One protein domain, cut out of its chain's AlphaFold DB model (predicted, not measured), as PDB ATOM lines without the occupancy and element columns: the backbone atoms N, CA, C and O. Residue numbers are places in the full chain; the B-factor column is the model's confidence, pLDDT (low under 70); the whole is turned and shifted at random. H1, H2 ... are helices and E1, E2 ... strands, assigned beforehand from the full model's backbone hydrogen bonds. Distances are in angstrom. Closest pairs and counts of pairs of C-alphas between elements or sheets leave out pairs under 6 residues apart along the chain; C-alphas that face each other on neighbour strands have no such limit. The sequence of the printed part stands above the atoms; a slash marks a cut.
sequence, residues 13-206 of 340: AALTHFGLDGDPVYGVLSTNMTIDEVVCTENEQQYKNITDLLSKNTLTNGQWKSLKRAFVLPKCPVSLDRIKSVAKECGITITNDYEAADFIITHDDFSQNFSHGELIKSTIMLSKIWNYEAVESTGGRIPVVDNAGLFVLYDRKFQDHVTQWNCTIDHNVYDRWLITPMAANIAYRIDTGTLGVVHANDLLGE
ATOM      1  N   ALA A  13     -94.423 -25.353 -30.204       92.69
ATOM      2  CA  ALA A  13     -93.168 -24.613 -30.120       92.69
ATOM      3  C   ALA A  13     -93.392 -23.106 -29.908       92.69
ATOM      4  O   ALA A  13     -92.694 -22.510 -29.096       92.69
ATOM      5  N   ALA A  14     -94.392 -22.509 -30.568       91.94
ATOM      6  CA  ALA A  14     -94.720 -21.094 -30.407       91.94
ATOM      7  C   ALA A  14     -95.249 -20.797 -28.996       91.94
ATOM      8  O   ALA A  14     -94.811 -19.832 -28.372       91.94
ATOM      9  N   LEU A  15     -96.129 -21.655 -28.464       92.62
ATOM     10  CA  LEU A  15     -96.628 -21.518 -27.091       92.62
ATOM     11  C   LEU A  15     -95.490 -21.587 -26.068       92.62
ATOM     12  O   LEU A  15     -95.385 -20.717 -25.210       92.62
ATOM     13  N   THR A  16     -94.600 -22.571 -26.210       94.19
ATOM     14  CA  THR A  16     -93.449 -22.743 -25.309       94.19
ATOM     15  C   THR A  16     -92.471 -21.567 -25.416       94.19
ATOM     16  O   THR A  16     -91.995 -21.063 -24.403       94.19
ATOM     17  N   HIS A  17     -92.184 -21.097 -26.635       93.25
ATOM     18  CA  HIS A  17     -91.233 -20.007 -26.892       93.25
ATOM     19  C   HIS A  17     -91.662 -18.688 -26.249       93.25
ATOM     20  O   HIS A  17     -90.838 -17.977 -25.678       93.25
ATOM     21  N   PHE A  18     -92.958 -18.377 -26.304       93.19
ATOM     22  CA  PHE A  18     -93.504 -17.173 -25.683       93.19
ATOM     23  C   PHE A  18     -93.935 -17.369 -24.223       93.19
ATOM     24  O   PHE A  18     -94.288 -16.384 -23.579       93.19
ATOM     25  N   GLY A  19     -93.867 -18.592 -23.682       91.88
ATOM     26  CA  GLY A  19     -94.299 -18.918 -22.318       91.88
ATOM     27  C   GLY A  19     -95.810 -18.779 -22.114       91.88
ATOM     28  O   GLY A  19     -96.235 -18.237 -21.098       91.88
ATOM     29  N   LEU A  20     -96.589 -19.189 -23.119       92.19
ATOM     30  CA  LEU A  20     -98.057 -19.159 -23.162       92.19
ATOM     31  C   LEU A  20     -98.689 -20.527 -22.846       92.19
ATOM     32  O   LEU A  20     -99.905 -20.672 -22.820       92.19
ATOM     33  N   ASP A  21     -97.871 -21.558 -22.655       89.69
ATOM     34  CA  ASP A  21     -98.271 -22.943 -22.402       89.69
ATOM     35  C   ASP A  21     -98.984 -23.144 -21.054       89.69
ATOM     36  O   ASP A  21     -99.771 -24.079 -20.909       89.69
ATOM     37  N   GLY A  22     -98.731 -22.263 -20.085       88.12
ATOM     38  CA  GLY A  22     -99.413 -22.249 -18.787       88.12
ATOM     39  C   GLY A  22    -100.641 -21.336 -18.706       88.12
ATOM     40  O   GLY A  22    -101.305 -21.329 -17.669       88.12
ATOM     41  N   ASP A  23    -100.933 -20.555 -19.749       93.12
ATOM     42  CA  ASP A  23    -102.032 -19.587 -19.743       93.12
ATOM     43  C   ASP A  23    -103.389 -20.246 -20.060       93.12
ATOM     44  O   ASP A  23    -103.456 -21.256 -20.768       93.12
ATOM     45  N   PRO A  24    -104.508 -19.686 -19.559       93.44
ATOM     46  CA  PRO A  24    -105.830 -20.235 -19.817       93.44
ATOM     47  C   PRO A  24    -106.219 -20.117 -21.296       93.44
ATOM     48  O   PRO A  24    -106.110 -19.054 -21.921       93.44
ATOM     49  N   VAL A  25    -106.741 -21.221 -21.831       95.12
ATOM     50  CA  VAL A  25    -107.335 -21.300 -23.169       95.12
ATOM     51  C   VAL A  25    -108.843 -21.130 -23.048       95.12
ATOM     52  O   VAL A  25    -109.498 -21.835 -22.279       95.12
ATOM     53  N   TYR A  26    -109.393 -20.214 -23.836       95.06
ATOM     54  CA  TYR A  26    -110.827 -19.996 -23.951       95.06
ATOM     55  C   TYR A  26    -111.309 -20.310 -25.366       95.06
ATOM     56  O   TYR A  26    -110.556 -20.239 -26.337       95.06
ATOM     57  N   GLY A  27    -112.596 -20.618 -25.480       94.00
ATOM     58  CA  GLY A  27    -113.299 -20.705 -26.750       94.00
ATOM     59  C   GLY A  27    -113.921 -19.370 -27.156       94.00
ATOM     60  O   GLY A  27    -114.448 -18.633 -26.323       94.00
ATOM     61  N   VAL A  28    -113.933 -19.080 -28.453       93.19
ATOM     62  CA  VAL A  28    -114.716 -18.000 -29.068       93.19
ATOM     63  C   VAL A  28    -115.687 -18.615 -30.066       93.19
ATOM     64  O   VAL A  28    -115.308 -19.459 -30.879       93.19
ATOM     65  N   LEU A  29    -116.955 -18.201 -30.024       91.50
ATOM     66  CA  LEU A  29    -117.961 -18.716 -30.949       91.50
ATOM     67  C   LEU A  29    -117.747 -18.142 -32.361       91.50
ATOM     68  O   LEU A  29    -117.832 -16.933 -32.622       91.50
ATOM     69  N   SER A  30    -117.497 -19.028 -33.318       86.38
ATOM     70  CA  SER A  30    -117.350 -18.681 -34.727       86.38
ATOM     71  C   SER A  30    -118.713 -18.476 -35.397       86.38
ATOM     72  O   SER A  30    -119.758 -18.909 -34.916       86.38
ATOM     73  N   THR A  31    -118.719 -17.825 -36.561       81.25
ATOM     74  CA  THR A  31    -119.947 -17.649 -37.362       81.25
ATOM     75  C   THR A  31    -120.508 -18.978 -37.877       81.25
ATOM     76  O   THR A  31    -121.701 -19.084 -38.140       81.25
ATOM     77  N   ASN A  32    -119.663 -20.001 -38.001       83.06
ATOM     78  CA  ASN A  32    -120.056 -21.320 -38.491       83.06
ATOM     79  C   ASN A  32    -120.493 -22.257 -37.354       83.06
ATOM     80  O   ASN A  32    -120.536 -23.466 -37.562       83.06
ATOM     81  N   MET A  33    -120.795 -21.715 -36.164       86.06
ATOM     82  CA  MET A  33    -121.132 -22.494 -34.969       86.06
ATOM     83  C   MET A  33    -120.020 -23.486 -34.596       86.06
ATOM     84  O   MET A  33    -120.284 -24.631 -34.247       86.06
ATOM     85  N   THR A  34    -118.765 -23.050 -34.687       89.94
ATOM     86  CA  THR A  34    -117.602 -23.790 -34.172       89.94
ATOM     87  C   THR A  34    -116.977 -23.019 -33.021       89.94
ATOM     88  O   THR A  34    -117.171 -21.806 -32.919       89.94
ATOM     89  N   ILE A  35    -116.243 -23.715 -32.158       91.44
ATOM     90  CA  ILE A  35    -115.472 -23.083 -31.090       91.44
ATOM     91  C   ILE A  35    -114.033 -22.937 -31.558       91.44
ATOM     92  O   ILE A  35    -113.390 -23.917 -31.922       91.44
ATOM     93  N   ASP A  36    -113.580 -21.691 -31.587       93.00
ATOM     94  CA  ASP A  36    -112.232 -21.302 -31.965       93.00
ATOM     95  C   ASP A  36    -111.400 -21.057 -30.696       93.00
ATOM     96  O   ASP A  36    -111.816 -20.299 -29.820       93.00
ATOM     97  N   GLU A  37    -110.233 -21.691 -30.585       93.56
ATOM     98  CA  GLU A  37    -109.383 -21.605 -29.392       93.56
ATOM     99  C   GLU A  37    -108.516 -20.341 -29.386       93.56
ATOM    100  O   GLU A  37    -107.854 -19.997 -30.373       93.56
ATOM    101  N   VAL A  38    -108.469 -19.662 -28.240       94.06
ATOM    102  CA  VAL A  38    -107.638 -18.475 -28.005       94.06
ATOM    103  C   VAL A  38    -106.955 -18.560 -26.644       94.06
ATOM    104  O   VAL A  38    -107.554 -19.011 -25.672       94.06
ATOM    105  N   VAL A  39    -105.703 -18.113 -26.565       95.56
ATOM    106  CA  VAL A  39    -104.969 -18.022 -25.299       95.56
ATOM    107  C   VAL A  39    -105.173 -16.628 -24.725       95.56
ATOM    108  O   VAL A  39    -105.031 -15.633 -25.439       95.56
ATOM    109  N   CYS A  40    -105.487 -16.552 -23.434       94.00
ATOM    110  CA  CYS A  40    -105.655 -15.295 -22.716       94.00
ATOM    111  C   CYS A  40    -104.598 -15.167 -21.618       94.00
ATOM    112  O   CYS A  40    -104.720 -15.781 -20.563       94.00
ATOM    113  N   THR A  41    -103.600 -14.311 -21.827       93.75
ATOM    114  CA  THR A  41    -102.539 -14.075 -20.841       93.75
ATOM    115  C   THR A  41    -102.823 -12.850 -19.969       93.75
ATOM    116  O   THR A  41    -103.469 -11.887 -20.391       93.75
ATOM    117  N   GLU A  42    -102.347 -12.877 -18.726       92.38
ATOM    118  CA  GLU A  42    -102.251 -11.698 -17.845       92.38
ATOM    119  C   GLU A  42    -100.975 -10.884 -18.114       92.38
ATOM    120  O   GLU A  42    -100.855  -9.730 -17.699       92.38
ATOM    121  N   ASN A  43    -100.009 -11.468 -18.825       92.38
ATOM    122  CA  ASN A  43     -98.701 -10.879 -19.020       92.38
ATOM    123  C   ASN A  43     -98.689  -9.914 -20.214       92.38
ATOM    124  O   ASN A  43     -98.487 -10.292 -21.371       92.38
ATOM    125  N   GLU A  44     -98.835  -8.624 -19.915       92.88
ATOM    126  CA  GLU A  44     -98.754  -7.555 -20.916       92.88
ATOM    127  C   GLU A  44     -97.428  -7.567 -21.695       92.88
ATOM    128  O   GLU A  44     -97.403  -7.212 -22.874       92.88
ATOM    129  N   GLN A  45     -96.321  -7.988 -21.076       92.12
ATOM    130  CA  GLN A  45     -95.022  -7.990 -21.745       92.12
ATOM    131  C   GLN A  45     -94.961  -9.043 -22.856       92.12
ATOM    132  O   GLN A  45     -94.436  -8.750 -23.927       92.12
ATOM    133  N   GLN A  46     -95.527 -10.234 -22.646       90.81
ATOM    134  CA  GLN A  46     -95.613 -11.263 -23.691       90.81
ATOM    135  C   GLN A  46     -96.456 -10.777 -24.871       90.81
ATOM    136  O   GLN A  46     -96.030 -10.867 -26.024       90.81
ATOM    137  N   TYR A  47     -97.612 -10.175 -24.580       93.31
ATOM    138  CA  TYR A  47     -98.471  -9.578 -25.599       93.31
ATOM    139  C   TYR A  47     -97.749  -8.485 -26.401       93.31
ATOM    140  O   TYR A  47     -97.792  -8.478 -27.635       93.31
ATOM    141  N   LYS A  48     -97.039  -7.578 -25.717       93.62
ATOM    142  CA  LYS A  48     -96.245  -6.524 -26.363       93.62
ATOM    143  C   LYS A  48     -95.111  -7.088 -27.203       93.62
ATOM    144  O   LYS A  48     -94.907  -6.604 -28.307       93.62
ATOM    145  N   ASN A  49     -94.417  -8.123 -26.735       94.00
ATOM    146  CA  ASN A  49     -93.341  -8.757 -27.497       94.00
ATOM    147  C   ASN A  49     -93.857  -9.310 -28.836       94.00
ATOM    148  O   ASN A  49     -93.265  -9.044 -29.879       94.00
ATOM    149  N   ILE A  50     -94.991 -10.020 -28.823       94.31
ATOM    150  CA  ILE A  50     -95.626 -10.548 -30.041       94.31
ATOM    151  C   ILE A  50     -96.091  -9.403 -30.952       94.31
ATOM    152  O   ILE A  50     -95.854  -9.436 -32.158       94.31
ATOM    153  N   THR A  51     -96.712  -8.370 -30.377       93.81
ATOM    154  CA  THR A  51     -97.150  -7.171 -31.114       93.81
ATOM    155  C   THR A  51     -95.974  -6.497 -31.823       93.81
ATOM    156  O   THR A  51     -96.036  -6.224 -33.019       93.81
ATOM    157  N   ASP A  52     -94.870  -6.295 -31.107       93.75
ATOM    158  CA  ASP A  52     -93.658  -5.660 -31.614       93.75
ATOM    159  C   ASP A  52     -93.023  -6.450 -32.763       93.75
ATOM    160  O   ASP A  52     -92.577  -5.848 -33.740       93.75
ATOM    161  N   LEU A  53     -92.985  -7.782 -32.660       93.69
ATOM    162  CA  LEU A  53     -92.471  -8.652 -33.721       93.69
ATOM    163  C   LEU A  53     -93.310  -8.550 -34.997       93.69
ATOM    164  O   LEU A  53     -92.759  -8.539 -36.095       93.69
ATOM    165  N   LEU A  54     -94.635  -8.454 -34.860       92.75
ATOM    166  CA  LEU A  54     -95.542  -8.339 -35.999       92.75
ATOM    167  C   LEU A  54     -95.495  -6.950 -36.645       92.75
ATOM    168  O   LEU A  54     -95.636  -6.866 -37.861       92.75
ATOM    169  N   SER A  55     -95.284  -5.874 -35.884       91.06
ATOM    170  CA  SER A  55     -95.242  -4.502 -36.423       91.06
ATOM    171  C   SER A  55     -93.895  -4.113 -37.040       91.06
ATOM    172  O   SER A  55     -93.854  -3.291 -37.957       91.06
ATOM    173  N   LYS A  56     -92.775  -4.645 -36.538       88.62
ATOM    174  CA  LYS A  56     -91.438  -4.176 -36.930       88.62
ATOM    175  C   LYS A  56     -90.959  -4.831 -38.220       88.62
ATOM    176  O   LYS A  56     -90.908  -6.050 -38.343       88.62
ATOM    177  N   ASN A  57     -90.499  -4.004 -39.156       88.44
ATOM    178  CA  ASN A  57     -89.802  -4.482 -40.343       88.44
ATOM    179  C   ASN A  57     -88.529  -5.237 -39.972       88.44
ATOM    180  O   ASN A  57     -87.652  -4.693 -39.300       88.44
ATOM    181  N   THR A  58     -88.387  -6.444 -40.507       87.44
ATOM    182  CA  THR A  58     -87.131  -7.200 -40.452       87.44
ATOM    183  C   THR A  58     -86.398  -7.167 -41.790       87.44
ATOM    184  O   THR A  58     -85.173  -7.268 -41.821       87.44
ATOM    185  N   LEU A  59     -87.121  -6.950 -42.896       84.12
ATOM    186  CA  LEU A  59     -86.551  -6.789 -44.230       84.12
ATOM    187  C   LEU A  59     -86.543  -5.306 -44.612       84.12
ATOM    188  O   LEU A  59     -87.594  -4.703 -44.819       84.12
ATOM    189  N   THR A  60     -85.355  -4.719 -44.746       78.06
ATOM    190  CA  THR A  60     -85.179  -3.297 -45.095       78.06
ATOM    191  C   THR A  60     -84.493  -3.137 -46.450       78.06
ATOM    192  O   THR A  60     -83.993  -4.100 -47.028       78.06
ATOM    193  N   ASN A  61     -84.495  -1.920 -47.007       72.12
ATOM    194  CA  ASN A  61     -83.741  -1.564 -48.220       72.12
ATOM    195  C   ASN A  61     -84.007  -2.471 -49.442       72.12
ATOM    196  O   ASN A  61     -83.109  -2.745 -50.236       72.12
ATOM    197  N   GLY A  62     -85.238  -2.966 -49.590       71.81
ATOM    198  CA  GLY A  62     -85.629  -3.797 -50.730       71.81
ATOM    199  C   GLY A  62     -85.106  -5.236 -50.696       71.81
ATOM    200  O   GLY A  62     -85.217  -5.921 -51.709       71.81
ATOM    201  N   GLN A  63     -84.600  -5.735 -49.560       81.12
ATOM    202  CA  GLN A  63     -84.231  -7.153 -49.383       81.12
ATOM    203  C   GLN A  63     -85.373  -8.113 -49.753       81.12
ATOM    204  O   GLN A  63     -85.151  -9.199 -50.277       81.12
ATOM    205  N   TRP A  64     -86.615  -7.690 -49.539       81.94
ATOM    206  CA  TRP A  64     -87.805  -8.456 -49.892       81.94
ATOM    207  C   TRP A  64     -88.031  -8.601 -51.408       81.94
ATOM    208  O   TRP A  64     -88.758  -9.499 -51.819       81.94
ATOM    209  N   LYS A  65     -87.385  -7.789 -52.261       81.88
ATOM    210  CA  LYS A  65     -87.525  -7.865 -53.731       81.88
ATOM    211  C   LYS A  65     -86.919  -9.139 -54.330       81.88
ATOM    212  O   LYS A  65     -87.278  -9.518 -55.440       81.88
ATOM    213  N   SER A  66     -86.004  -9.810 -53.624       84.69
ATOM    214  CA  SER A  66     -85.499 -11.126 -54.046       84.69
ATOM    215  C   SER A  66     -86.429 -12.283 -53.672       84.69
ATOM    216  O   SER A  66     -86.226 -13.404 -54.143       84.69
ATOM    217  N   LEU A  67     -87.426 -12.035 -52.818       89.31
ATOM    218  CA  LEU A  67     -88.396 -13.030 -52.371       89.31
ATOM    219  C   LEU A  67     -89.588 -13.082 -53.332       89.31
ATOM    220  O   LEU A  67     -89.864 -12.123 -54.048       89.31
ATOM    221  N   LYS A  68     -90.294 -14.217 -53.376       90.25
ATOM    222  CA  LYS A  68     -91.310 -14.468 -54.414       90.25
ATOM    223  C   LYS A  68     -92.723 -14.564 -53.875       90.25
ATOM    224  O   LYS A  68     -93.661 -14.363 -54.645       90.25
ATOM    225  N   ARG A  69     -92.904 -14.908 -52.601       93.00
ATOM    226  CA  ARG A  69     -94.222 -15.146 -52.007       93.00
ATOM    227  C   ARG A  69     -94.412 -14.338 -50.739       93.00
ATOM    228  O   ARG A  69     -93.587 -14.414 -49.836       93.00
ATOM    229  N   ALA A  70     -95.529 -13.626 -50.668       94.19
ATOM    230  CA  ALA A  70     -95.887 -12.819 -49.509       94.19
ATOM    231  C   ALA A  70     -97.273 -13.179 -48.977       94.19
ATOM    232  O   ALA A  70     -98.192 -13.430 -49.760       94.19
ATOM    233  N   PHE A  71     -97.435 -13.159 -47.658       94.19
ATOM    234  CA  PHE A  71     -98.733 -13.277 -46.993       94.19
ATOM    235  C   PHE A  71     -99.131 -11.931 -46.389       94.19
ATOM    236  O   PHE A  71     -98.320 -11.283 -45.736       94.19
ATOM    237  N   VAL A  72    -100.370 -11.495 -46.607       93.88
ATOM    238  CA  VAL A  72    -100.876 -10.228 -46.055       93.88
ATOM    239  C   VAL A  72    -101.578 -10.510 -44.738       93.88
ATOM    240  O   VAL A  72    -102.467 -11.364 -44.700       93.88
ATOM    241  N   LEU A  73    -101.214  -9.780 -43.681       93.38
ATOM    242  CA  LEU A  73    -101.887  -9.935 -42.397       93.38
ATOM    243  C   LEU A  73    -103.395  -9.614 -42.501       93.38
ATOM    244  O   LEU A  73    -103.809  -8.734 -43.270       93.38
ATOM    245  N   PRO A  74    -104.247 -10.334 -41.750       90.62
ATOM    246  CA  PRO A  74    -105.679 -10.073 -41.711       90.62
ATOM    247  C   PRO A  74    -106.003  -8.647 -41.265       90.62
ATOM    248  O   PRO A  74    -105.325  -8.074 -40.420       90.62
ATOM    249  N   LYS A  75    -107.112  -8.105 -41.790       89.38
ATOM    250  CA  LYS A  75    -107.606  -6.748 -41.489       89.38
ATOM    251  C   LYS A  75    -106.657  -5.624 -41.940       89.38
ATOM    252  O   LYS A  75    -106.702  -4.529 -41.389       89.38
ATOM    253  N   CYS A  76    -105.888  -5.848 -43.005       90.31
ATOM    254  CA  CYS A  76    -105.112  -4.776 -43.618       90.31
ATOM    255  C   CYS A  76    -106.001  -3.555 -43.959       90.31
ATOM    256  O   CYS A  76    -107.100  -3.736 -44.513       90.31
ATOM    257  N   PRO A  77    -105.564  -2.322 -43.622       88.38
ATOM    258  CA  PRO A  77    -106.299  -1.098 -43.946       88.38
ATOM    259  C   PRO A  77    -106.306  -0.800 -45.446       88.38
ATOM    260  O   PRO A  77    -107.117  -0.011 -45.910       88.38
ATOM    261  N   VAL A  78    -105.438  -1.458 -46.214       89.06
ATOM    262  CA  VAL A  78    -105.345  -1.338 -47.669       89.06
ATOM    263  C   VAL A  78    -106.064  -2.514 -48.320       89.06
ATOM    264  O   VAL A  78    -106.036  -3.640 -47.812       89.06
ATOM    265  N   SER A  79    -106.716  -2.280 -49.458       88.62
ATOM    266  CA  SER A  79    -107.363  -3.354 -50.199       88.62
ATOM    267  C   SER A  79    -106.349  -4.387 -50.695       88.62
ATOM    268  O   SER A  79    -105.229  -4.084 -51.121       88.62
ATOM    269  N   LEU A  80    -106.772  -5.651 -50.679       89.19
ATOM    270  CA  LEU A  80    -105.944  -6.746 -51.169       89.19
ATOM    271  C   LEU A  80    -105.637  -6.598 -52.667       89.19
ATOM    272  O   LEU A  80    -104.567  -7.005 -53.109       89.19
ATOM    273  N   ASP A  81    -106.550  -6.012 -53.442       88.44
ATOM    274  CA  ASP A  81    -106.361  -5.789 -54.878       88.44
ATOM    275  C   ASP A  81    -105.246  -4.776 -55.141       88.44
ATOM    276  O   ASP A  81    -104.389  -5.012 -55.997       88.44
ATOM    277  N   ARG A  82    -105.185  -3.700 -54.347       86.56
ATOM    278  CA  ARG A  82    -104.097  -2.728 -54.423       86.56
ATOM    279  C   ARG A  82    -102.756  -3.346 -54.036       86.56
ATOM    280  O   ARG A  82    -101.787  -3.192 -54.777       86.56
ATOM    281  N   ILE A  83    -102.706  -4.097 -52.933       90.62
ATOM    282  CA  ILE A  83    -101.488  -4.811 -52.518       90.62
ATOM    283  C   ILE A  83    -101.034  -5.787 -53.607       90.62
ATOM    284  O   ILE A  83     -99.855  -5.821 -53.946       90.62
ATOM    285  N   LYS A  84    -101.960  -6.549 -54.202       90.75
ATOM    286  CA  LYS A  84    -101.659  -7.472 -55.305       90.75
ATOM    287  C   LYS A  84    -101.122  -6.753 -56.539       90.75
ATOM    288  O   LYS A  84    -100.218  -7.287 -57.174       90.75
ATOM    289  N   SER A  85    -101.656  -5.579 -56.882       88.25
ATOM    290  CA  SER A  85    -101.159  -4.782 -58.011       88.25
ATOM    291  C   SER A  85     -99.692  -4.402 -57.809       88.25
ATOM    292  O   SER A  85     -98.855  -4.707 -58.656       88.25
ATOM    293  N   VAL A  86     -99.365  -3.843 -56.640       87.75
ATOM    294  CA  VAL A  86     -97.998  -3.406 -56.319       87.75
ATOM    295  C   VAL A  86     -97.045  -4.592 -56.149       87.75
ATOM    296  O   VAL A  86     -95.920  -4.576 -56.646       87.75
ATOM    297  N   ALA A  87     -97.499  -5.674 -55.513       89.56
ATOM    298  CA  ALA A  87     -96.720  -6.905 -55.410       89.56
ATOM    299  C   ALA A  87     -96.390  -7.473 -56.800       89.56
ATOM    300  O   ALA A  87     -95.255  -7.881 -57.038       89.56
ATOM    301  N   LYS A  88     -97.339  -7.429 -57.745       89.81
ATOM    302  CA  LYS A  88     -97.130  -7.875 -59.127       89.81
ATOM    303  C   LYS A  88     -96.097  -7.022 -59.869       89.81
ATOM    304  O   LYS A  88     -95.292  -7.595 -60.599       89.81
ATOM    305  N   GLU A  89     -96.080  -5.702 -59.667       86.31
ATOM    306  CA  GLU A  89     -95.025  -4.812 -60.197       86.31
ATOM    307  C   GLU A  89     -93.633  -5.237 -59.713       86.31
ATOM    308  O   GLU A  89     -92.667  -5.206 -60.471       86.31
ATOM    309  N   CYS A  90     -93.548  -5.702 -58.468       86.00
ATOM    310  CA  CYS A  90     -92.311  -6.169 -57.849       86.00
ATOM    311  C   CYS A  90     -92.014  -7.663 -58.097       86.00
ATOM    312  O   CYS A  90     -91.054  -8.187 -57.538       86.00
ATOM    313  N   GLY A  91     -92.820  -8.368 -58.902       87.94
ATOM    314  CA  GLY A  91     -92.634  -9.797 -59.192       87.94
ATOM    315  C   GLY A  91     -93.003 -10.754 -58.047       87.94
ATOM    316  O   GLY A  91     -92.587 -11.913 -58.060       87.94
ATOM    317  N   ILE A  92     -93.791 -10.298 -57.070       92.38
ATOM    318  CA  ILE A  92     -94.199 -11.056 -55.881       92.38
ATOM    319  C   ILE A  92     -95.614 -11.611 -56.047       92.38
ATOM    320  O   ILE A  92     -96.539 -10.933 -56.497       92.38
ATOM    321  N   THR A  93     -95.799 -12.861 -55.632       92.75
ATOM    322  CA  THR A  93     -97.092 -13.546 -55.596       92.75
ATOM    323  C   THR A  93     -97.673 -13.502 -54.187       92.75
ATOM    324  O   THR A  93     -97.046 -13.959 -53.234       92.75
ATOM    325  N   ILE A  94     -98.900 -12.998 -54.050       93.25
ATOM    326  CA  ILE A  94     -99.617 -13.043 -52.773       93.25
ATOM    327  C   ILE A  94    -100.191 -14.446 -52.550       93.25
ATOM    328  O   ILE A  94    -100.945 -14.951 -53.384       93.25
ATOM    329  N   THR A  95     -99.847 -15.060 -51.421       91.25
ATOM    330  CA  THR A  95    -100.366 -16.354 -50.962       91.25
ATOM    331  C   THR A  95    -101.353 -16.156 -49.808       91.25
ATOM    332  O   THR A  95    -101.215 -15.233 -49.011       91.25
ATOM    333  N   ASN A  96    -102.351 -17.039 -49.709       86.75
ATOM    334  CA  ASN A  96    -103.280 -17.091 -48.569       86.75
ATOM    335  C   ASN A  96    -102.744 -17.956 -47.418       86.75
ATOM    336  O   ASN A  96    -103.430 -18.144 -46.417       86.75
ATOM    337  N   ASP A  97    -101.553 -18.525 -47.587       87.88
ATOM    338  CA  ASP A  97    -100.902 -19.384 -46.613       87.88
ATOM    339  C   ASP A  97     -99.597 -18.744 -46.136       87.88
ATOM    340  O   ASP A  97     -98.660 -18.608 -46.927       87.88
ATOM    341  N   TYR A  98     -99.550 -18.366 -44.854       89.50
ATOM    342  CA  TYR A  98     -98.368 -17.775 -44.225       89.50
ATOM    343  C   TYR A  98     -97.200 -18.762 -44.121       89.50
ATOM    344  O   TYR A  98     -96.054 -18.335 -44.067       89.50
ATOM    345  N   GLU A  99     -97.457 -20.072 -44.139       89.88
ATOM    346  CA  GLU A  99     -96.402 -21.085 -44.060       89.88
ATOM    347  C   GLU A  99     -95.673 -21.267 -45.391       89.88
ATOM    348  O   GLU A  99     -94.508 -21.654 -45.420       89.88
ATOM    349  N   ALA A 100     -96.363 -20.980 -46.495       89.94
ATOM    350  CA  ALA A 100     -95.802 -20.996 -47.839       89.94
ATOM    351  C   ALA A 100     -95.233 -19.629 -48.262       89.94
ATOM    352  O   ALA A 100     -94.762 -19.495 -49.397       89.94
ATOM    353  N   ALA A 101     -95.339 -18.614 -47.402       92.00
ATOM    354  CA  ALA A 101     -94.830 -17.277 -47.655       92.00
ATOM    355  C   ALA A 101     -93.348 -17.184 -47.292       92.00
ATOM    356  O   ALA A 101     -92.895 -17.777 -46.318       92.00
ATOM    357  N   ASP A 102     -92.604 -16.406 -48.071       92.06
ATOM    358  CA  ASP A 102     -91.203 -16.106 -47.784       92.06
ATOM    359  C   ASP A 102     -91.098 -14.900 -46.816       92.06
ATOM    360  O   ASP A 102     -90.125 -14.754 -46.078       92.06
ATOM    361  N   PHE A 103     -92.109 -14.023 -46.809       94.00
ATOM    362  CA  PHE A 103     -92.249 -12.902 -45.875       94.00
ATOM    363  C   PHE A 103     -93.721 -12.501 -45.688       94.00
ATOM    364  O   PHE A 103     -94.594 -12.892 -46.470       94.00
ATOM    365  N   ILE A 104     -94.002 -11.694 -44.666       94.75
ATOM    366  CA  ILE A 104     -95.326 -11.126 -44.410       94.75
ATOM    367  C   ILE A 104     -95.387  -9.636 -44.736       94.75
ATOM    368  O   ILE A 104     -94.415  -8.898 -44.571       94.75
ATOM    369  N   ILE A 105     -96.570  -9.202 -45.161       93.69
ATOM    370  CA  ILE A 105     -96.939  -7.802 -45.313       93.69
ATOM    371  C   ILE A 105     -97.753  -7.406 -44.082       93.69
ATOM    372  O   ILE A 105     -98.896  -7.848 -43.925       93.69
ATOM    373  N   THR A 106     -97.146  -6.598 -43.215       94.00
ATOM    374  CA  THR A 106     -97.726  -6.149 -41.943       94.00
ATOM    375  C   THR A 106     -98.356  -4.753 -42.027       94.00
ATOM    376  O   THR A 106     -98.193  -4.040 -43.020       94.00
ATOM    377  N   HIS A 107     -99.115  -4.383 -40.999       92.31
ATOM    378  CA  HIS A 107     -99.780  -3.092 -40.794       92.31
ATOM    379  C   HIS A 107    -100.121  -2.924 -39.307       92.31
ATOM    380  O   HIS A 107    -100.161  -3.913 -38.599       92.31
ATOM    381  N   ASP A 108    -100.489  -1.736 -38.831       89.62
ATOM    382  CA  ASP A 108    -100.730  -1.544 -37.386       89.62
ATOM    383  C   ASP A 108    -102.136  -1.972 -36.895       89.62
ATOM    384  O   ASP A 108    -102.357  -2.217 -35.711       89.62
ATOM    385  N   ASP A 109    -103.101  -2.148 -37.804       90.00
ATOM    386  CA  ASP A 109    -104.511  -2.439 -37.465       90.00
ATOM    387  C   ASP A 109    -104.849  -3.893 -37.051       90.00
ATOM    388  O   ASP A 109    -106.035  -4.247 -36.960       90.00
ATOM    389  N   PHE A 110    -103.861  -4.763 -36.808       91.50
ATOM    390  CA  PHE A 110    -104.108  -6.172 -36.440       91.50
ATOM    391  C   PHE A 110    -104.489  -6.382 -34.967       91.50
ATOM    392  O   PHE A 110    -104.860  -7.501 -34.592       91.50
ATOM    393  N   SER A 111    -104.413  -5.327 -34.146       93.06
ATOM    394  CA  SER A 111    -104.828  -5.339 -32.743       93.06
ATOM    395  C   SER A 111    -106.078  -4.488 -32.496       93.06
ATOM    396  O   SER A 111    -106.350  -3.525 -33.217       93.06
ATOM    397  N   GLN A 112    -106.903  -4.869 -31.517       93.75
ATOM    398  CA  GLN A 112    -108.044  -4.056 -31.084       93.75
ATOM    399  C   GLN A 112    -108.432  -4.368 -29.634       93.75
ATOM    400  O   GLN A 112    -108.375  -5.512 -29.200       93.75
ATOM    401  N   ASN A 113    -108.890  -3.360 -28.896       94.06
ATOM    402  CA  ASN A 113    -109.482  -3.570 -27.580       94.06
ATOM    403  C   ASN A 113    -110.980  -3.860 -27.710       94.06
ATOM    404  O   ASN A 113    -111.666  -3.225 -28.516       94.06
ATOM    405  N   PHE A 114    -111.471  -4.780 -26.887       94.44
ATOM    406  CA  PHE A 114    -112.885  -5.102 -26.764       94.44
ATOM    407  C   PHE A 114    -113.308  -5.106 -25.301       94.44
ATOM    408  O   PHE A 114    -112.525  -5.451 -24.412       94.44
ATOM    409  N   SER A 115    -114.552  -4.723 -25.037       93.50
ATOM    410  CA  SER A 115    -115.048  -4.668 -23.664       93.50
ATOM    411  C   SER A 115    -116.510  -5.074 -23.530       93.50
ATOM    412  O   SER A 115    -117.262  -4.972 -24.490       93.50
ATOM    413  N   HIS A 116    -116.926  -5.490 -22.332       92.00
ATOM    414  CA  HIS A 116    -118.341  -5.681 -21.977       92.00
ATOM    415  C   HIS A 116    -119.087  -6.653 -22.908       92.00
ATOM    416  O   HIS A 116    -120.202  -6.366 -23.345       92.00
ATOM    417  N   GLY A 117    -118.459  -7.779 -23.261       88.50
ATOM    418  CA  GLY A 117    -119.066  -8.759 -24.167       88.50
ATOM    419  C   GLY A 117    -119.212  -8.270 -25.614       88.50
ATOM    420  O   GLY A 117    -120.016  -8.805 -26.374       88.50
ATOM    421  N   GLU A 118    -118.465  -7.246 -26.038       93.88
ATOM    422  CA  GLU A 118    -118.413  -6.832 -27.442       93.88
ATOM    423  C   GLU A 118    -118.031  -7.990 -28.377       93.88
ATOM    424  O   GLU A 118    -117.336  -8.930 -27.999       93.88
ATOM    425  N   LEU A 119    -118.459  -7.909 -29.638       92.56
ATOM    426  CA  LEU A 119    -118.126  -8.914 -30.647       92.56
ATOM    427  C   LEU A 119    -116.606  -9.006 -30.855       92.56
ATOM    428  O   LEU A 119    -116.004  -8.070 -31.396       92.56
ATOM    429  N   ILE A 120    -116.020 -10.165 -30.544       91.31
ATOM    430  CA  ILE A 120    -114.621 -10.450 -30.868       91.31
ATOM    431  C   ILE A 120    -114.550 -10.762 -32.364       91.31
ATOM    432  O   ILE A 120    -115.067 -11.764 -32.869       91.31
ATOM    433  N   LYS A 121    -113.944  -9.851 -33.124       89.12
ATOM    434  CA  LYS A 121    -113.887  -9.960 -34.585       89.12
ATOM    435  C   LYS A 121    -112.925 -11.076 -34.991       89.12
ATOM    436  O   LYS A 121    -111.746 -11.015 -34.674       89.12
ATOM    437  N   SER A 122    -113.387 -11.998 -35.835       86.12
ATOM    438  CA  SER A 122    -112.581 -13.101 -36.393       86.12
ATOM    439  C   SER A 122    -111.447 -12.674 -37.336       86.12
ATOM    440  O   SER A 122    -110.756 -13.514 -37.901       86.12
ATOM    441  N   THR A 123    -111.279 -11.373 -37.567       87.56
ATOM    442  CA  THR A 123    -110.203 -10.799 -38.381       87.56
ATOM    443  C   THR A 123    -109.097 -10.167 -37.541       87.56
ATOM    444  O   THR A 123    -108.118  -9.695 -38.110       87.56
ATOM    445  N   ILE A 124    -109.250 -10.123 -36.215       91.25
ATOM    446  CA  ILE A 124    -108.262  -9.564 -35.291       91.25
ATOM    447  C   ILE A 124    -107.341 -10.673 -34.811       91.25
ATOM    448  O   ILE A 124    -107.802 -11.751 -34.452       91.25
ATOM    449  N   MET A 125    -106.042 -10.388 -34.790       94.00
ATOM    450  CA  MET A 125    -105.036 -11.353 -34.352       94.00
ATOM    451  C   MET A 125    -104.702 -11.228 -32.861       94.00
ATOM    452  O   MET A 125    -104.350 -12.217 -32.219       94.00
ATOM    453  N   LEU A 126    -104.798 -10.015 -32.319       94.81
ATOM    454  CA  LEU A 126    -104.409  -9.678 -30.953       94.81
ATOM    455  C   LEU A 126    -105.454  -8.755 -30.338       94.81
ATOM    456  O   LEU A 126    -105.828  -7.760 -30.950       94.81
ATOM    457  N   SER A 127    -105.913  -9.028 -29.121       94.75
ATOM    458  CA  SER A 127    -106.898  -8.160 -28.470       94.75
ATOM    459  C   SER A 127    -106.629  -7.967 -26.994       94.75
ATOM    460  O   SER A 127    -106.238  -8.903 -26.308       94.75
ATOM    461  N   LYS A 128    -106.922  -6.772 -26.483       94.75
ATOM    462  CA  LYS A 128    -107.149  -6.593 -25.050       94.75
ATOM    463  C   LYS A 128    -108.633  -6.767 -24.775       94.75
ATOM    464  O   LYS A 128    -109.437  -6.063 -25.384       94.75
ATOM    465  N   ILE A 129    -108.998  -7.674 -23.878       94.56
ATOM    466  CA  ILE A 129    -110.388  -7.900 -23.485       94.56
ATOM    467  C   ILE A 129    -110.618  -7.456 -22.043       94.56
ATOM    468  O   ILE A 129    -109.788  -7.666 -21.158       94.56
ATOM    469  N   TRP A 130    -111.766  -6.827 -21.809       93.12
ATOM    470  CA  TRP A 130    -112.159  -6.343 -20.492       93.12
ATOM    471  C   TRP A 130    -113.622  -6.663 -20.199       93.12
ATOM    472  O   TRP A 130    -114.497  -6.310 -20.989       93.12
ATOM    473  N   ASN A 131    -113.899  -7.243 -19.030       91.94
ATOM    474  CA  ASN A 131    -115.258  -7.521 -18.558       91.94
ATOM    475  C   ASN A 131    -116.034  -8.437 -19.519       91.94
ATOM    476  O   ASN A 131    -117.083  -8.069 -20.050       91.94
ATOM    477  N   TYR A 132    -115.456  -9.607 -19.777       95.00
ATOM    478  CA  TYR A 132    -116.124 -10.726 -20.437       95.00
ATOM    479  C   TYR A 132    -116.520 -11.770 -19.401       95.00
ATOM    480  O   TYR A 132    -116.034 -11.752 -18.274       95.00
ATOM    481  N   GLU A 133    -117.370 -12.707 -19.794       94.25
ATOM    482  CA  GLU A 133    -117.787 -13.817 -18.942       94.25
ATOM    483  C   GLU A 133    -117.380 -15.134 -19.587       94.25
ATOM    484  O   GLU A 133    -117.512 -15.307 -20.800       94.25
ATOM    485  N   ALA A 134    -116.866 -16.047 -18.772       95.62
ATOM    486  CA  ALA A 134    -116.496 -17.390 -19.171       95.62
ATOM    487  C   ALA A 134    -117.683 -18.327 -18.916       95.62
ATOM    488  O   ALA A 134    -118.063 -18.578 -17.770       95.62
ATOM    489  N   VAL A 135    -118.287 -18.828 -19.992       95.56
ATOM    490  CA  VAL A 135    -119.433 -19.739 -19.942       95.56
ATOM    491  C   VAL A 135    -118.943 -21.178 -19.976       95.56
ATOM    492  O   VAL A 135    -118.222 -21.570 -20.892       95.56
ATOM    493  N   GLU A 136    -119.370 -21.965 -18.993       93.75
ATOM    494  CA  GLU A 136    -119.123 -23.408 -18.921       93.75
ATOM    495  C   GLU A 136    -120.157 -24.185 -19.748       93.75
ATOM    496  O   GLU A 136    -119.819 -25.111 -20.479       93.75
ATOM    497  N   SER A 137    -121.434 -23.800 -19.655       92.25
ATOM    498  CA  SER A 137    -122.525 -24.488 -20.348       92.25
ATOM    499  C   SER A 137    -123.707 -23.565 -20.646       92.25
ATOM    500  O   SER A 137    -124.010 -22.635 -19.906       92.25
ATOM    501  N   THR A 138    -124.435 -23.859 -21.719       92.31
ATOM    502  CA  THR A 138    -125.708 -23.231 -22.108       92.31
ATOM    503  C   THR A 138    -126.939 -24.075 -21.761       92.31
ATOM    504  O   THR A 138    -128.070 -23.727 -22.132       92.31
ATOM    505  N   GLY A 139    -126.740 -25.216 -21.093       88.12
ATOM    506  CA  GLY A 139    -127.799 -26.175 -20.788       88.12
ATOM    507  C   GLY A 139    -128.408 -26.821 -22.038       88.12
ATOM    508  O   GLY A 139    -129.619 -27.031 -22.083       88.12
ATOM    509  N   GLY A 140    -127.601 -27.082 -23.070       87.88
ATOM    510  CA  GLY A 140    -128.011 -27.756 -24.306       87.88
ATOM    511  C   GLY A 140    -128.524 -26.833 -25.413       87.88
ATOM    512  O   GLY A 140    -128.936 -27.320 -26.466       87.88
ATOM    513  N   ARG A 141    -128.529 -25.511 -25.207       90.75
ATOM    514  CA  ARG A 141    -129.049 -24.543 -26.193       90.75
ATOM    515  C   ARG A 141    -128.077 -24.305 -27.344       90.75
ATOM    516  O   ARG A 141    -128.508 -24.119 -28.479       90.75
ATOM    517  N   ILE A 142    -126.780 -24.341 -27.054       91.69
ATOM    518  CA  ILE A 142    -125.695 -24.326 -28.032       91.69
ATOM    519  C   ILE A 142    -124.852 -25.584 -27.789       91.69
ATOM    520  O   ILE A 142    -123.846 -25.523 -27.080       91.69
ATOM    521  N   PRO A 143    -125.215 -26.729 -28.400       91.12
ATOM    522  CA  PRO A 143    -124.515 -27.991 -28.172       91.12
ATOM    523  C   PRO A 143    -123.011 -27.922 -28.451       91.12
ATOM    524  O   PRO A 143    -122.240 -28.649 -27.841       91.12
ATOM    525  N   VAL A 144    -122.571 -27.060 -29.371       91.69
ATOM    526  CA  VAL A 144    -121.142 -26.903 -29.686       91.69
ATOM    527  C   VAL A 144    -120.352 -26.234 -28.562       91.69
ATOM    528  O   VAL A 144    -119.177 -26.534 -28.422       91.69
ATOM    529  N   VAL A 145    -120.990 -25.385 -27.748       91.19
ATOM    530  CA  VAL A 145    -120.389 -24.807 -26.533       91.19
ATOM    531  C   VAL A 145    -120.344 -25.869 -25.441       91.19
ATOM    532  O   VAL A 145    -119.292 -26.110 -24.867       91.19
ATOM    533  N   ASP A 146    -121.459 -26.570 -25.223       91.00
ATOM    534  CA  ASP A 146    -121.566 -27.594 -24.173       91.00
ATOM    535  C   ASP A 146    -120.614 -28.781 -24.387       91.00
ATOM    536  O   ASP A 146    -120.153 -29.398 -23.433       91.00
ATOM    537  N   ASN A 147    -120.304 -29.101 -25.647       91.88
ATOM    538  CA  ASN A 147    -119.394 -30.187 -26.011       91.88
ATOM    539  C   ASN A 147    -117.943 -29.722 -26.238       91.88
ATOM    540  O   ASN A 147    -117.108 -30.547 -26.607       91.88
ATOM    541  N   ALA A 148    -117.631 -28.432 -26.063       89.19
ATOM    542  CA  ALA A 148    -116.305 -27.886 -26.366       89.19
ATOM    543  C   ALA A 148    -115.220 -28.367 -25.394       89.19
ATOM    544  O   ALA A 148    -114.053 -28.438 -25.766       89.19
ATOM    545  N   GLY A 149    -115.594 -28.662 -24.143       89.00
ATOM    546  CA  GLY A 149    -114.639 -28.980 -23.077       89.00
ATOM    547  C   GLY A 149    -113.755 -27.797 -22.658       89.00
ATOM    548  O   GLY A 149    -112.742 -28.002 -21.997       89.00
ATOM    549  N   LEU A 150    -114.129 -26.575 -23.046       93.06
ATOM    550  CA  LEU A 150    -113.429 -25.321 -22.769       93.06
ATOM    551  C   LEU A 150    -114.440 -24.279 -22.294       93.06
ATOM    552  O   LEU A 150    -115.587 -24.282 -22.742       93.06
ATOM    553  N   PHE A 151    -113.997 -23.337 -21.464       95.19
ATOM    554  CA  PHE A 151    -114.802 -22.158 -21.159       95.19
ATOM    555  C   PHE A 151    -114.898 -21.256 -22.389       95.19
ATOM    556  O   PHE A 151    -113.881 -20.907 -22.990       95.19
ATOM    557  N   VAL A 152    -116.109 -20.845 -22.757       95.44
ATOM    558  CA  VAL A 152    -116.350 -20.015 -23.946       95.44
ATOM    559  C   VAL A 152    -116.645 -18.579 -23.530       95.44
ATOM    560  O   VAL A 152    -117.483 -18.338 -22.665       95.44
ATOM    561  N   LEU A 153    -115.971 -17.612 -24.154       95.12
ATOM    562  CA  LEU A 153    -116.206 -16.192 -23.902       95.12
ATOM    563  C   LEU A 153    -117.599 -15.788 -24.397       95.12
ATOM    564  O   LEU A 153    -117.937 -15.967 -25.572       95.12
ATOM    565  N   TYR A 154    -118.394 -15.204 -23.503       93.75
ATOM    566  CA  TYR A 154    -119.698 -14.648 -23.832       93.75
ATOM    567  C   TYR A 154    -119.534 -13.302 -24.540       93.75
ATOM    568  O   TYR A 154    -119.299 -12.267 -23.912       93.75
ATOM    569  N   ASP A 155    -119.630 -13.324 -25.865       93.62
ATOM    570  CA  ASP A 155    -119.604 -12.136 -26.708       93.62
ATOM    571  C   ASP A 155    -120.976 -11.865 -27.351       93.62
ATOM    572  O   ASP A 155    -121.929 -12.637 -27.224       93.62
ATOM    573  N   ARG A 156    -121.086 -10.758 -28.087       91.81
ATOM    574  CA  ARG A 156    -122.332 -10.379 -28.759       91.81
ATOM    575  C   ARG A 156    -122.848 -11.448 -29.728       91.81
ATOM    576  O   ARG A 156    -124.056 -11.571 -29.890       91.81
ATOM    577  N   LYS A 157    -121.965 -12.228 -30.358       90.00
ATOM    578  CA  LYS A 157    -122.393 -13.310 -31.252       90.00
ATOM    579  C   LYS A 157    -122.993 -14.461 -30.459       90.00
ATOM    580  O   LYS A 157    -124.007 -15.014 -30.867       90.00
ATOM    581  N   PHE A 158    -122.406 -14.798 -29.316       91.81
ATOM    582  CA  PHE A 158    -123.004 -15.740 -28.374       91.81
ATOM    583  C   PHE A 158    -124.402 -15.264 -27.953       91.81
ATOM    584  O   PHE A 158    -125.370 -16.029 -28.006       91.81
ATOM    585  N   GLN A 159    -124.521 -13.983 -27.597       91.00
ATOM    586  CA  GLN A 159    -125.771 -13.372 -27.154       91.00
ATOM    587  C   GLN A 159    -126.899 -13.453 -28.193       91.00
ATOM    588  O   GLN A 159    -128.059 -13.612 -27.805       91.00
ATOM    589  N   ASP A 160    -126.575 -13.398 -29.488       90.38
ATOM    590  CA  ASP A 160    -127.555 -13.543 -30.573       90.38
ATOM    591  C   ASP A 160    -128.248 -14.924 -30.567       90.38
ATOM    592  O   ASP A 160    -129.342 -15.074 -31.115       90.38
ATOM    593  N   HIS A 161    -127.642 -15.931 -29.927       90.06
ATOM    594  CA  HIS A 161    -128.181 -17.289 -29.832       90.06
ATOM    595  C   HIS A 161    -128.783 -17.608 -28.461       90.06
ATOM    596  O   HIS A 161    -129.841 -18.235 -28.386       90.06
ATOM    597  N   VAL A 162    -128.115 -17.212 -27.374       91.75
ATOM    598  CA  VAL A 162    -128.550 -17.520 -26.006       91.75
ATOM    599  C   VAL A 162    -128.308 -16.336 -25.087       91.75
ATOM    600  O   VAL A 162    -127.212 -15.781 -25.011       91.75
ATOM    601  N   THR A 163    -129.342 -15.970 -24.333       90.19
ATOM    602  CA  THR A 163    -129.230 -14.936 -23.306       90.19
ATOM    603  C   THR A 163    -128.418 -15.430 -22.114       90.19
ATOM    604  O   THR A 163    -128.555 -16.568 -21.680       90.19
ATOM    605  N   GLN A 164    -127.629 -14.530 -21.543       86.94
ATOM    606  CA  GLN A 164    -126.726 -14.777 -20.424       86.94
ATOM    607  C   GLN A 164    -127.379 -15.513 -19.237       86.94
ATOM    608  O   GLN A 164    -126.806 -16.453 -18.703       86.94
ATOM    609  N   TRP A 165    -128.620 -15.163 -18.874       87.88
ATOM    610  CA  TRP A 165    -129.378 -15.808 -17.784       87.88
ATOM    611  C   TRP A 165    -129.649 -17.304 -17.987       87.88
ATOM    612  O   TRP A 165    -130.032 -17.998 -17.050       87.88
ATOM    613  N   ASN A 166    -129.514 -17.789 -19.221       89.50
ATOM    614  CA  ASN A 166    -129.681 -19.191 -19.581       89.50
ATOM    615  C   ASN A 166    -128.346 -19.953 -19.642       89.50
ATOM    616  O   ASN A 166    -128.345 -21.125 -20.026       89.50
ATOM    617  N   CYS A 167    -127.238 -19.300 -19.292       92.38
ATOM    618  CA  CYS A 167    -125.901 -19.874 -19.263       92.38
ATOM    619  C   CYS A 167    -125.452 -20.139 -17.822       92.38
ATOM    620  O   CYS A 167    -125.806 -19.416 -16.893       92.38
ATOM    621  N   THR A 168    -124.630 -21.169 -17.656       94.06
ATOM    622  CA  THR A 168    -123.841 -21.411 -16.450       94.06
ATOM    623  C   THR A 168    -122.518 -20.680 -16.626       94.06
ATOM    624  O   THR A 168    -121.696 -21.066 -17.462       94.06
ATOM    625  N   ILE A 169    -122.366 -19.573 -15.903       93.00
ATOM    626  CA  ILE A 169    -121.155 -18.749 -15.899       93.00
ATOM    627  C   ILE A 169    -120.238 -19.275 -14.800       93.00
ATOM    628  O   ILE A 169    -120.686 -19.434 -13.665       93.00
ATOM    629  N   ASP A 170    -118.972 -19.511 -15.135       93.31
ATOM    630  CA  ASP A 170    -117.960 -19.936 -14.167       93.31
ATOM    631  C   ASP A 170    -117.316 -18.718 -13.485       93.31
ATOM    632  O   ASP A 170    -117.413 -18.536 -12.271       93.31
ATOM    633  N   HIS A 171    -116.724 -17.820 -14.278       93.81
ATOM    634  CA  HIS A 171    -116.048 -16.621 -13.787       93.81
ATOM    635  C   HIS A 171    -116.083 -15.475 -14.801       93.81
ATOM    636  O   HIS A 171    -116.402 -15.643 -15.979       93.81
ATOM    637  N   ASN A 172    -115.689 -14.291 -14.337       92.56
ATOM    638  CA  ASN A 172    -115.509 -13.125 -15.189       92.56
ATOM    639  C   ASN A 172    -114.051 -13.014 -15.641       92.56
ATOM    640  O   ASN A 172    -113.119 -13.143 -14.847       92.56
ATOM    641  N   VAL A 173    -113.864 -12.713 -16.919       91.81
ATOM    642  CA  VAL A 173    -112.574 -12.487 -17.564       91.81
ATOM    643  C   VAL A 173    -112.313 -10.981 -17.604       91.81
ATOM    644  O   VAL A 173    -112.828 -10.244 -18.453       91.81
ATOM    645  N   TYR A 174    -111.520 -10.516 -16.639       89.00
ATOM    646  CA  TYR A 174    -111.100  -9.122 -16.514       89.00
ATOM    647  C   TYR A 174    -109.655  -8.935 -16.967       89.00
ATOM    648  O   TYR A 174    -108.795  -9.746 -16.640       89.00
ATOM    649  N   ASP A 175    -109.413  -7.837 -17.682       91.06
ATOM    650  CA  ASP A 175    -108.083  -7.344 -18.065       91.06
ATOM    651  C   ASP A 175    -107.133  -8.401 -18.647       91.06
ATOM    652  O   ASP A 175    -106.007  -8.571 -18.187       91.06
ATOM    653  N   ARG A 176    -107.589  -9.132 -19.670       93.81
ATOM    654  CA  ARG A 176    -106.781 -10.177 -20.312       93.81
ATOM    655  C   ARG A 176    -106.322  -9.779 -21.704       93.81
ATOM    656  O   ARG A 176    -106.995  -9.040 -22.425       93.81
ATOM    657  N   TRP A 177    -105.184 -10.331 -22.096       95.75
ATOM    658  CA  TRP A 177    -104.615 -10.200 -23.428       95.75
ATOM    659  C   TRP A 177    -104.894 -11.470 -24.223       95.75
ATOM    660  O   TRP A 177    -104.288 -12.512 -23.990       95.75
ATOM    661  N   LEU A 178    -105.832 -11.376 -25.158       95.12
ATOM    662  CA  LEU A 178    -106.211 -12.448 -26.064       95.12
ATOM    663  C   LEU A 178    -105.235 -12.485 -27.242       95.12
ATOM    664  O   LEU A 178    -105.100 -11.516 -27.997       95.12
ATOM    665  N   ILE A 179    -104.587 -13.629 -27.417       96.06
ATOM    666  CA  ILE A 179    -103.660 -13.915 -28.506       96.06
ATOM    667  C   ILE A 179    -104.287 -15.020 -29.349       96.06
ATOM    668  O   ILE A 179    -104.704 -16.043 -28.816       96.06
ATOM    669  N   THR A 180    -104.400 -14.804 -30.660       95.25
ATOM    670  CA  THR A 180    -104.880 -15.851 -31.572       95.25
ATOM    671  C   THR A 180    -103.734 -16.770 -32.008       95.25
ATOM    672  O   THR A 180    -102.575 -16.341 -32.047       95.25
ATOM    673  N   PRO A 181    -104.040 -18.008 -32.428       93.62
ATOM    674  CA  PRO A 181    -103.039 -18.952 -32.920       93.62
ATOM    675  C   PRO A 181    -102.174 -18.419 -34.059       93.62
ATOM    676  O   PRO A 181    -100.953 -18.560 -34.037       93.62
ATOM    677  N   MET A 182    -102.785 -17.741 -35.037       94.00
ATOM    678  CA  MET A 182    -102.041 -17.147 -36.149       94.00
ATOM    679  C   MET A 182    -101.028 -16.101 -35.668       94.00
ATOM    680  O   MET A 182     -99.913 -16.068 -36.183       94.00
ATOM    681  N   ALA A 183    -101.386 -15.277 -34.678       94.88
ATOM    682  CA  ALA A 183    -100.489 -14.261 -34.131       94.88
ATOM    683  C   ALA A 183     -99.242 -14.898 -33.505       94.88
ATOM    684  O   ALA A 183     -98.121 -14.515 -33.839       94.88
ATOM    685  N   ALA A 184     -99.446 -15.901 -32.643       95.25
ATOM    686  CA  ALA A 184     -98.365 -16.612 -31.968       95.25
ATOM    687  C   ALA A 184     -97.461 -17.352 -32.967       95.25
ATOM    688  O   ALA A 184     -96.241 -17.197 -32.926       95.25
ATOM    689  N   ASN A 185     -98.044 -18.098 -33.911       95.06
ATOM    690  CA  ASN A 185     -97.279 -18.882 -34.884       95.06
ATOM    691  C   ASN A 185     -96.454 -17.985 -35.827       95.06
ATOM    692  O   ASN A 185     -95.285 -18.268 -36.093       95.06
ATOM    693  N   ILE A 186     -97.032 -16.882 -36.325       94.94
ATOM    694  CA  ILE A 186     -96.309 -15.939 -37.192       94.94
ATOM    695  C   ILE A 186     -95.192 -15.243 -36.409       94.94
ATOM    696  O   ILE A 186     -94.064 -15.184 -36.897       94.94
ATOM    697  N   ALA A 187     -95.467 -14.761 -35.193       94.75
ATOM    698  CA  ALA A 187     -94.451 -14.113 -34.366       94.75
ATOM    699  C   ALA A 187     -93.285 -15.056 -34.044       94.75
ATOM    700  O   ALA A 187     -92.130 -14.648 -34.137       94.75
ATOM    701  N   TYR A 188     -93.565 -16.331 -33.757       95.44
ATOM    702  CA  TYR A 188     -92.534 -17.347 -33.538       95.44
ATOM    703  C   TYR A 188     -91.638 -17.521 -34.772       95.44
ATOM    704  O   TYR A 188     -90.411 -17.551 -34.669       95.44
ATOM    705  N   ARG A 189     -92.231 -17.575 -35.969       94.25
ATOM    706  CA  ARG A 189     -91.483 -17.692 -37.230       94.25
ATOM    707  C   ARG A 189     -90.620 -16.465 -37.526       94.25
ATOM    708  O   ARG A 189     -89.520 -16.616 -38.059       94.25
ATOM    709  N   ILE A 190     -91.092 -15.272 -37.168       93.94
ATOM    710  CA  ILE A 190     -90.326 -14.025 -37.296       93.94
ATOM    711  C   ILE A 190     -89.133 -14.036 -36.339       93.94
ATOM    712  O   ILE A 190     -88.007 -13.798 -36.769       93.94
ATOM    713  N   ASP A 191     -89.365 -14.355 -35.067       93.31
ATOM    714  CA  ASP A 191     -88.328 -14.312 -34.030       93.31
ATOM    715  C   ASP A 191     -87.241 -15.377 -34.247       93.31
ATOM    716  O   ASP A 191     -86.052 -15.130 -34.058       93.31
ATOM    717  N   THR A 192     -87.626 -16.547 -34.764       92.19
ATOM    718  CA  THR A 192     -86.685 -17.601 -35.190       92.19
ATOM    719  C   THR A 192     -85.966 -17.295 -36.511       92.19
ATOM    720  O   THR A 192     -85.133 -18.086 -36.956       92.19
ATOM    721  N   GLY A 193     -86.266 -16.164 -37.158       87.31
ATOM    722  CA  GLY A 193     -85.628 -15.723 -38.400       87.31
ATOM    723  C   GLY A 193     -86.061 -16.493 -39.651       87.31
ATOM    724  O   GLY A 193     -85.420 -16.376 -40.694       87.31
ATOM    725  N   THR A 194     -87.136 -17.281 -39.570       87.12
ATOM    726  CA  THR A 194     -87.660 -18.059 -40.707       87.12
ATOM    727  C   THR A 194     -88.572 -17.245 -41.622       87.12
ATOM    728  O   THR A 194     -88.793 -17.642 -42.765       87.12
ATOM    729  N   LEU A 195     -89.085 -16.106 -41.143       90.94
ATOM    730  CA  LEU A 195     -90.037 -15.271 -41.867       90.94
ATOM    731  C   LEU A 195     -89.660 -13.791 -41.774       90.94
ATOM    732  O   LEU A 195     -89.453 -13.246 -40.690       90.94
ATOM    733  N   GLY A 196     -89.589 -13.129 -42.928       91.06
ATOM    734  CA  GLY A 196     -89.361 -11.689 -42.997       91.06
ATOM    735  C   GLY A 196     -90.637 -10.868 -42.795       91.06
ATOM    736  O   GLY A 196     -91.738 -11.354 -43.044       91.06
ATOM    737  N   VAL A 197     -90.491  -9.601 -42.414       93.38
ATOM    738  CA  VAL A 197     -91.588  -8.649 -42.203       93.38
ATOM    739  C   VAL A 197     -91.331  -7.388 -43.013       93.38
ATOM    740  O   VAL A 197     -90.244  -6.807 -42.929       93.38
ATOM    741  N   VAL A 198     -92.340  -6.979 -43.783       92.62
ATOM    742  CA  VAL A 198     -92.370  -5.737 -44.563       92.62
ATOM    743  C   VAL A 198     -93.678  -5.009 -44.290       92.62
ATOM    744  O   VAL A 198     -94.755  -5.586 -44.408       92.62
ATOM    745  N   HIS A 199     -93.609  -3.729 -43.965       91.38
ATOM    746  CA  HIS A 199     -94.779  -2.912 -43.703       91.38
ATOM    747  C   HIS A 199     -95.486  -2.555 -45.014       91.38
ATOM    748  O   HIS A 199     -94.847  -2.241 -46.023       91.38
ATOM    749  N   ALA A 200     -96.821  -2.553 -45.010       89.88
ATOM    750  CA  ALA A 200     -97.623  -2.221 -46.186       89.88
ATOM    751  C   ALA A 200     -97.258  -0.843 -46.768       89.88
ATOM    752  O   ALA A 200     -97.184  -0.694 -47.985       89.88
ATOM    753  N   ASN A 201     -96.961   0.143 -45.912       86.06
ATOM    754  CA  ASN A 201     -96.524   1.480 -46.339       86.06
ATOM    755  C   ASN A 201     -95.247   1.437 -47.186       86.06
ATOM    756  O   ASN A 201     -95.167   2.162 -48.174       86.06
ATOM    757  N   ASP A 202     -94.278   0.587 -46.843       85.94
ATOM    758  CA  ASP A 202     -93.008   0.509 -47.571       85.94
ATOM    759  C   ASP A 202     -93.201  -0.170 -48.924       85.94
ATOM    760  O   ASP A 202     -92.690   0.300 -49.939       85.94
ATOM    761  N   LEU A 203     -94.019  -1.227 -48.960       85.50
ATOM    762  CA  LEU A 203     -94.406  -1.882 -50.206       85.50
ATOM    763  C   LEU A 203     -95.116  -0.897 -51.147       85.50
ATOM    764  O   LEU A 203     -94.763  -0.789 -52.317       85.50
ATOM    765  N   LEU A 204     -96.100  -0.148 -50.640       85.00
ATOM    766  CA  LEU A 204     -96.827   0.864 -51.414       85.00
ATOM    767  C   LEU A 204     -95.967   2.088 -51.746       85.00
ATOM    768  O   LEU A 204     -96.238   2.789 -52.724       85.00
ATOM    769  N   GLY A 205     -94.950   2.366 -50.932       78.94
ATOM    770  CA  GLY A 205     -93.909   3.364 -51.155       78.94
ATOM    771  C   GLY A 205     -93.255   3.196 -52.522       78.94
ATOM    772  O   GLY A 205     -93.179   4.165 -53.273       78.94
ATOM    773  N   GLU A 206     -92.909   1.951 -52.844       75.44
ATOM    774  CA  GLU A 206     -92.199   1.525 -54.056       75.44
ATOM    775  C   GLU A 206     -93.066   1.437 -55.317       75.44
ATOM    776  O   GLU A 206     -92.535   1.207 -56.405       75.44
TER     777      GLU A 206
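What this domain is: This is residues 13 to 206 of the 340 residues of an uncharacterized protein of Spirochaetes bacterium (UniProt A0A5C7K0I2). The domain is two lobes end to end: one is the parallel sheet of E4, E3, E5 and E11 with H4 and H8 packed on it, the other a five-strand sheet of E1, E2, E10, E7 and E6, curled like part of a barrel, whose strands E7 and E10 bend over into the pair E8 and E9. H2 and H7 cross between the lobes and each reaches both large sheets, H1 packs on H7, and the short H5 and H6 lie toward the far end of the curled lobe. The printed part has 194 residues, with eight named helices and eleven named strands in the order H1 E1 E2 H2 H3 E3 H4 E4 E5 E6 E7 E8 H5 H6 E9 E10 H7 E11 H8. The curled sheet, in the order E1, E2, E10, E7, E6, is mixed, E8 and E9 are antiparallel, and the class is mixed, helices and strands. The whole is compact, with a radius of gyration of the C-alphas of 18.4 A, and its outline is elongated, 56 by 32 by 25 A.

Where its parts are: H1, residues 13 to 18, begins with C-alpha 13 at (-93.168, -24.613, -30.120). E1, residues 25 to 29, and E2, residues 35 to 41 and 18.8 A long, are followed by H2, residues 44 to 55 and 16.2 A long. H3 is residues 63 to 66, E3 69 to 72, H4 80 to 89 with 14.3 A, E4 93 to 95 and E5 103 to 106. E6, residues 111 to 115, is 13.7 A long, E7, residues 126 to 130, 13.4 A, and E8, residues 132 to 137, 15.2 A, with C-alpha 137 at (-122.525, -24.488, -20.348). H5 is residues 143 to 146, H6 156 to 159, E9 168 to 173 with 14.4 A, E10 176 to 179 and H7 181 to 191 with 15.5 A. E11, residues 196 to 199, is joined by a tight link, with 0 residues between them, to H8, residues 200 to 205, where C-alpha 205 is at (-93.909, 3.364, -51.155).

How they stand to each other: In the strongly twisted five-strand sheet, E1 and E2 form a hairpin, with N 28 and O 36 at 2.8 A. E2 is antiparallel to E10, with N 41 and O 177 at 2.9 A, and E10 to E7, with N 127 and O 178 at 2.8 A. E6 is parallel to E7, with N 114 and O 128 at 2.8 A. E7 runs on into E8 at 90 degrees, and E9 into E10 at 94 degrees; N 173 of E9 and O 132 of E8 are 2.7 A apart. H2 is on the five-strand sheet at a height of 9.4 A, two layers, and stands up from the parallel sheet. With residues 50 to 54 alone H2 touches H7, closest at the C-alphas of Ile 50 and Ala 187, 5.7 A, about perpendicular at 71 degrees, only just. H1 touches H7 at Ala 14 and Tyr 188, whose C-alphas are 5.3 A apart. H5 and H6 only graze the five-strand sheet, H6 only just being on it with 5 pairs of C-alphas within 10 A. In the parallel sheet, N 95 of E4 and O 70 of E3 are 2.9 A apart, N 105 of E5 and O 71 of E3 2.8 A, and N 104 of E5 and O 196 of E11 2.8 A. E3, H4 and E4 make a strand-helix-strand unit, two parallel neighbour strands with a helix between, and its crossover is right-handed. H4 is on this sheet at a height of 9.4 A, on the opposite face to H2, and touches H8 at a steep tilt of 45 degrees, closest at the C-alphas of Val 86 and Leu 204, 6.6 A. H3 only grazes this sheet with residues 63 to 64. In H1, H2, H4, H7 and H8 every O i to N i+4 pair is within hydrogen-bond range; H3, H5 and H6 are too short for one.

The domain as a whole: The two C-alphas farthest apart, those of Asn 61 and Gly 139, are 57.4 A apart. The printed part has no cut, and no link is long. The mean pLDDT of the printed part is 91.0, and no printed residue is under 70.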